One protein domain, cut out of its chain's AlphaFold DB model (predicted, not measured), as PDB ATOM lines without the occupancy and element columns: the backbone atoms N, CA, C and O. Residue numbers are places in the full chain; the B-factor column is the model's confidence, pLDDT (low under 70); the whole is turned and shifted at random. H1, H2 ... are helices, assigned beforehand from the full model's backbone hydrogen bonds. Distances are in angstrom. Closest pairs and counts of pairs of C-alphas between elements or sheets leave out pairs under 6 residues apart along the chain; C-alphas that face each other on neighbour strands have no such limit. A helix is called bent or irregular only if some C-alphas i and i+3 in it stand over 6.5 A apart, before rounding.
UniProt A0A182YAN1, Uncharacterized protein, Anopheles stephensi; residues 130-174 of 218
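This is residues 130 to 174 of the 218 residues of an uncharacterized protein of Anopheles stephensi (UniProt A0A182YAN1). This is an open, drawn-out chain of three helices, with H1 alone at one end of the long axis and H2 reaching to the other end. Beyond H2 the chain folds back through residues 162 to 164, and the short H3 packs on residues 151 to 155 of H2, while H1 is joined to H2 by a stretch of five residues and touches neither helix. The printed part has 45 residues with three named helices, H1, H2 and H3 in that order along the chain, and no named strand; the class is all helix. The whole is only just loose, close to extended, with a radius of gyration of the C-alphas of 13.9 A. Its outline is elongated, with spans of 39 by 22 by 20 A.

H1 runs from Asp 134 to Ala 142 and begins at C-alpha 134, at (-2.151, -30.461, 0.002); it measures 12.2 A from first to last C-alpha. H2, residues 148 to 161, is the longest helix with 14 residues and measures 19.4 A; C-alpha 148 is at (6.567, -27.285, 22.532). H2 is irregular, for C-alphas 157 and 160 are 9.4 A apart, and its line is a rough one. H3, residues 165 to 169, measures 7.5 A and ends at C-alpha 169, at (14.262, -31.368, 18.649).

H1 is apart from H2 and apart from H3. The link from H1 to H2, with five residues between them, is tight, and so is the link from H2 to H3, with three residues. H2 and H3 touch, with 5 pairs of C-alphas within 8 A, and H2 does so with residues 151 to 155 alone. Their closest C-alphas are those of Asp 155 and Ser 165, 5.9 A apart, and their centres are 9.6 A apart. Every O i to N i+4 pair of H1 is within hydrogen-bond range. In H2 this holds for 8 of 10 pairs and in H3 for 0 of 1, but in H3 2 of 2 O i to N i+3 pairs are within range.

The two C-alphas farthest apart are those of Asp 134 and Ile 161, at 39.9 A, and the first and last printed C-alphas, of Ala 130 and Val 174, are 25.8 A apart. Residues 133 to 139, of which 134 to 139 belong to H1, stand free, as do residues 157 to 162, of which 157 to 161 belong to H2. The printed part has no cut, and no link is long. The mean pLDDT of the printed part is 75.8, and residues 160 to 164 and 167 to 174 are under 70.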
ATOM      1  N   ALA A 130       2.640 -21.565   2.681       85.38
ATOM      2  CA  ALA A 130       1.532 -21.325   1.763       85.38
ATOM      3  C   ALA A 130       1.677 -22.067   0.424       85.38
ATOM      4  O   ALA A 130       0.672 -22.465  -0.151       85.38
ATOM      5  N   SER A 131       2.903 -22.292  -0.064       85.38
ATOM      6  CA  SER A 131       3.143 -22.974  -1.345       85.38
ATOM      7  C   SER A 131       3.230 -24.503  -1.241       85.38
ATOM      8  O   SER A 131       3.543 -25.172  -2.228       85.38
ATOM      9  N   ARG A 132       2.969 -25.083  -0.061       84.62
ATOM     10  CA  ARG A 132       2.934 -26.542   0.122       84.62
ATOM     11  C   ARG A 132       1.738 -27.139  -0.608       84.62
ATOM     12  O   ARG A 132       0.619 -26.652  -0.451       84.62
ATOM     13  N   SER A 133       1.974 -28.243  -1.314       83.81
ATOM     14  CA  SER A 133       0.888 -29.072  -1.829       83.81
ATOM     15  C   SER A 133       0.052 -29.635  -0.683       83.81
ATOM     16  O   SER A 133       0.545 -29.834   0.433       83.81
ATOM     17  N   ASP A 134      -1.205 -29.939  -0.981       84.81
ATOM     18  CA  ASP A 134      -2.151 -30.461   0.002       84.81
ATOM     19  C   ASP A 134      -1.652 -31.767   0.628       84.81
ATOM     20  O   ASP A 134      -1.659 -31.917   1.846       84.81
ATOM     21  N   THR A 135      -1.049 -32.636  -0.184       82.94
ATOM     22  CA  THR A 135      -0.415 -33.885   0.266       82.94
ATOM     23  C   THR A 135       0.671 -33.668   1.324       82.94
ATOM     24  O   THR A 135       0.754 -34.404   2.305       82.94
ATOM     25  N   VAL A 136       1.522 -32.652   1.153       83.44
ATOM     26  CA  VAL A 136       2.591 -32.333   2.111       83.44
ATOM     27  C   VAL A 136       2.005 -31.713   3.376       83.44
ATOM     28  O   VAL A 136       2.535 -31.931   4.464       83.44
ATOM     29  N   ARG A 137       0.907 -30.960   3.254       85.50
ATOM     30  CA  ARG A 137       0.194 -30.388   4.399       85.50
ATOM     31  C   ARG A 137      -0.420 -31.480   5.268       85.50
ATOM     32  O   ARG A 137      -0.149 -31.498   6.463       85.50
ATOM     33  N   GLU A 138      -1.129 -32.427   4.662       84.94
ATOM     34  CA  GLU A 138      -1.696 -33.589   5.355       84.94
ATOM     35  C   GLU A 138      -0.610 -34.408   6.068       84.94
ATOM     36  O   GLU A 138      -0.760 -34.769   7.234       84.94
ATOM     37  N   LEU A 139       0.527 -34.652   5.403       83.50
ATOM     38  CA  LEU A 139       1.669 -35.339   6.016       83.50
ATOM     39  C   LEU A 139       2.247 -34.566   7.203       83.50
ATOM     40  O   LEU A 139       2.609 -35.169   8.210       83.50
ATOM     41  N   TYR A 140       2.338 -33.241   7.093       84.38
ATOM     42  CA  TYR A 140       2.830 -32.386   8.169       84.38
ATOM     43  C   TYR A 140       1.875 -32.377   9.370       84.38
ATOM     44  O   TYR A 140       2.326 -32.388  10.512       84.38
ATOM     45  N   GLU A 141       0.564 -32.388   9.129       85.25
ATOM     46  CA  GLU A 141      -0.460 -32.453  10.177       85.25
ATOM     47  C   GLU A 141      -0.524 -33.826  10.856       85.25
ATOM     48  O   GLU A 141      -0.743 -33.902  12.067       85.25
ATOM     49  N   ALA A 142      -0.302 -34.900  10.094       83.00
ATOM     50  CA  ALA A 142      -0.226 -36.266  10.606       83.00
ATOM     51  C   ALA A 142       1.090 -36.563  11.345       83.00
ATOM     52  O   ALA A 142       1.155 -37.509  12.135       83.00
ATOM     53  N   ALA A 143       2.151 -35.793  11.084       82.69
ATOM     54  CA  ALA A 143       3.426 -35.946  11.765       82.69
ATOM     55  C   ALA A 143       3.311 -35.605  13.261       82.69
ATOM     56  O   ALA A 143       2.477 -34.805  13.691       82.69
ATOM     57  N   ALA A 144       4.180 -36.214  14.072       71.25
ATOM     58  CA  ALA A 144       4.242 -35.916  15.496       71.25
ATOM     59  C   ALA A 144       4.532 -34.423  15.700       71.25
ATOM     60  O   ALA A 144       5.526 -33.892  15.200       71.25
ATOM     61  N   LYS A 145       3.647 -33.745  16.440       77.00
ATOM     62  CA  LYS A 145       3.814 -32.327  16.756       77.00
ATOM     63  C   LYS A 145       5.093 -32.146  17.563       77.00
ATOM     64  O   LYS A 145       5.368 -32.917  18.482       77.00
ATOM     65  N   THR A 146       5.844 -31.096  17.249       75.31
ATOM     66  CA  THR A 146       6.984 -30.674  18.066       75.31
ATOM     67  C   THR A 146       6.528 -30.518  19.519       75.31
ATOM     68  O   THR A 146       5.511 -29.854  19.751       75.31
ATOM     69  N   PRO A 147       7.229 -31.108  20.501       80.25
ATOM     70  CA  PRO A 147       6.794 -31.093  21.891       80.25
ATOM     71  C   PRO A 147       7.106 -29.731  22.540       80.25
ATOM     72  O   PRO A 147       8.000 -29.603  23.373       80.25
ATOM     73  N   VAL A 148       6.347 -28.697  22.154       82.19
ATOM     74  CA  VAL A 148       6.567 -27.285  22.532       82.19
ATOM     75  C   VAL A 148       6.627 -27.095  24.047       82.19
ATOM     76  O   VAL A 148       7.442 -26.317  24.526       82.19
ATOM     77  N   ALA A 149       5.813 -27.830  24.810       82.19
ATOM     78  CA  ALA A 149       5.832 -27.760  26.271       82.19
ATOM     79  C   ALA A 149       7.188 -28.190  26.854       82.19
ATOM     80  O   ALA A 149       7.734 -27.497  27.706       82.19
ATOM     81  N   THR A 150       7.761 -29.285  26.345       81.69
ATOM     82  CA  THR A 150       9.071 -29.778  26.801       81.69
ATOM     83  C   THR A 150      10.204 -28.844  26.388       81.69
ATOM     84  O   THR A 150      11.101 -28.594  27.183       81.69
ATOM     85  N   ILE A 151      10.122 -28.257  25.188       81.94
ATOM     86  CA  ILE A 151      11.080 -27.256  24.692       81.94
ATOM     87  C   ILE A 151      11.054 -26.021  25.598       81.94
ATOM     88  O   ILE A 151      12.090 -25.584  26.082       81.94
ATOM     89  N   ALA A 152       9.861 -25.509  25.908       83.31
ATOM     90  CA  ALA A 152       9.703 -24.351  26.780       83.31
ATOM     91  C   ALA A 152      10.209 -24.614  28.208       83.31
ATOM     92  O   ALA A 152      10.725 -23.709  28.861       83.31
ATOM     93  N   GLU A 153      10.062 -25.839  28.712       84.56
ATOM     94  CA  GLU A 153      10.610 -26.235  30.008       84.56
ATOM     95  C   GLU A 153      12.142 -26.340  29.972       84.56
ATOM     96  O   GLU A 153      12.807 -25.829  30.874       84.56
ATOM     97  N   MET A 154      12.718 -26.892  28.900       80.50
ATOM     98  CA  MET A 154      14.169 -26.922  28.694       80.50
ATOM     99  C   MET A 154      14.760 -25.511  28.585       80.50
ATOM    100  O   MET A 154      15.783 -25.245  29.210       80.50
ATOM    101  N   ASP A 155      14.104 -24.594  27.867       83.69
ATOM    102  CA  ASP A 155      14.521 -23.187  27.771       83.69
ATOM    103  C   ASP A 155      14.485 -22.487  29.137       83.69
ATOM    104  O   ASP A 155      15.384 -21.714  29.467       83.69
ATOM    105  N   ARG A 156      13.483 -22.786  29.976       84.12
ATOM    106  CA  ARG A 156      13.424 -22.262  31.353       84.12
ATOM    107  C   ARG A 156      14.577 -22.767  32.214       84.12
ATOM    108  O   ARG A 156      15.089 -22.003  33.026       84.12
ATOM    109  N   ILE A 157      14.960 -24.035  32.059       83.31
ATOM    110  CA  ILE A 157      16.040 -24.658  32.837       83.31
ATOM    111  C   ILE A 157      17.415 -24.187  32.344       83.31
ATOM    112  O   ILE A 157      18.282 -23.881  33.159       83.31
ATOM    113  N   MET A 158      17.630 -24.125  31.026       74.88
ATOM    114  CA  MET A 158      18.919 -23.742  30.436       74.88
ATOM    115  C   MET A 158      19.165 -22.228  30.424       74.88
ATOM    116  O   MET A 158      20.324 -21.801  30.378       74.88
ATOM    117  N   GLY A 159      18.112 -21.406  30.478       72.50
ATOM    118  CA  GLY A 159      18.233 -19.952  30.380       72.50
ATOM    119  C   GLY A 159      19.001 -19.516  29.121       72.50
ATOM    120  O   GLY A 159      18.987 -20.191  28.097       72.50
ATOM    121  N   ASN A 160      19.738 -18.402  29.195       68.56
ATOM    122  CA  ASN A 160      20.510 -17.863  28.059       68.56
ATOM    123  C   ASN A 160      21.888 -18.531  27.852       68.56
ATOM    124  O   ASN A 160      22.702 -18.028  27.080       68.56
ATOM    125  N   ILE A 161      22.196 -19.608  28.577       64.56
ATOM    126  CA  ILE A 161      23.568 -20.127  28.694       64.56
ATOM    127  C   ILE A 161      23.919 -21.080  27.540       64.56
ATOM    128  O   ILE A 161      25.077 -21.144  27.135       64.56
ATOM    129  N   ALA A 162      22.935 -21.802  26.996       60.50
ATOM    130  CA  ALA A 162      23.172 -22.939  26.097       60.50
ATOM    131  C   ALA A 162      22.576 -22.800  24.682       60.50
ATOM    132  O   ALA A 162      22.624 -23.749  23.904       60.50
ATOM    133  N   GLY A 163      22.062 -21.623  24.312       65.38
ATOM    134  CA  GLY A 163      21.428 -21.414  23.005       65.38
ATOM    135  C   GLY A 163      20.034 -22.044  22.892       65.38
ATOM    136  O   GLY A 163      19.478 -22.547  23.866       65.38
ATOM    137  N   ASN A 164      19.439 -21.959  21.700       68.62
ATOM    138  CA  ASN A 164      18.040 -22.327  21.460       68.62
ATOM    139  C   ASN A 164      17.818 -23.840  21.640       68.62
ATOM    140  O   ASN A 164      18.293 -24.633  20.824       68.62
ATOM    141  N   SER A 165      17.028 -24.254  22.641       73.06
ATOM    142  CA  SER A 165      16.749 -25.683  22.887       73.06
ATOM    143  C   SER A 165      15.972 -26.360  21.754       73.06
ATOM    144  O   SER A 165      15.969 -27.586  21.650       73.06
ATOM    145  N   THR A 166      15.364 -25.574  20.859       71.75
ATOM    146  CA  THR A 166      14.676 -26.059  19.660       71.75
ATOM    147  C   THR A 166      15.581 -26.908  18.773       71.75
ATOM    148  O   THR A 166      15.083 -27.861  18.179       71.75
ATOM    149  N   GLU A 167      16.893 -26.645  18.730       68.38
ATOM    150  CA  GLU A 167      17.844 -27.416  17.918       68.38
ATOM    151  C   GLU A 167      17.930 -28.891  18.325       68.38
ATOM    152  O   GLU A 167      18.078 -29.752  17.458       68.38
ATOM    153  N   ALA A 168      17.742 -29.212  19.610       69.94
ATOM    154  CA  ALA A 168      17.752 -30.592  20.098       69.94
ATOM    155  C   ALA A 168      16.554 -31.420  19.595       69.94
ATOM    156  O   ALA A 168      16.601 -32.649  19.589       69.94
ATOM    157  N   PHE A 169      15.488 -30.749  19.152       67.56
ATOM    158  CA  PHE A 169      14.262 -31.368  18.649       67.56
ATOM    159  C   PHE A 169      14.117 -31.241  17.129       67.56
ATOM    160  O   PHE A 169      13.125 -31.708  16.560       67.56
ATOM    161  N   ILE A 170      15.099 -30.641  16.447       66.94
ATOM    162  CA  ILE A 170      15.154 -30.652  14.988       66.94
ATOM    163  C   ILE A 170      15.604 -32.048  14.555       66.94
ATOM    164  O   ILE A 170      16.780 -32.401  14.623       66.94
ATOM    165  N   CYS A 171      14.667 -32.843  14.041       56.94
ATOM    166  CA  CYS A 171      15.005 -34.020  13.248       56.94
ATOM    167  C   CYS A 171      15.650 -33.557  11.937       56.94
ATOM    168  O   CYS A 171      14.977 -33.405  10.917       56.94
ATOM    169  N   THR A 172      16.966 -33.324  11.942       54.81
ATOM    170  CA  THR A 172      17.705 -33.227  10.683       54.81
ATOM    171  C   THR A 172      17.549 -34.561   9.960       54.81
ATOM    172  O   THR A 172      17.854 -35.597  10.564       54.81
ATOM    173  N   PRO A 173      17.082 -34.581   8.699       47.62
ATOM    174  CA  PRO A 173      17.012 -35.824   7.951       47.62
ATOM    175  C   PRO A 173      18.403 -36.457   7.947       47.62
ATOM    176  O   PRO A 173      19.401 -35.758   7.741       47.62
ATOM    177  N   VAL A 174      18.477 -37.766   8.203       46.78
ATOM    178  CA  VAL A 174      19.732 -38.517   8.116       46.78
ATOM    179  C   VAL A 174      20.144 -38.527   6.648       46.78
ATOM    180  O   VAL A 174      19.798 -39.424   5.886       46.78
TER     181      VAL A 174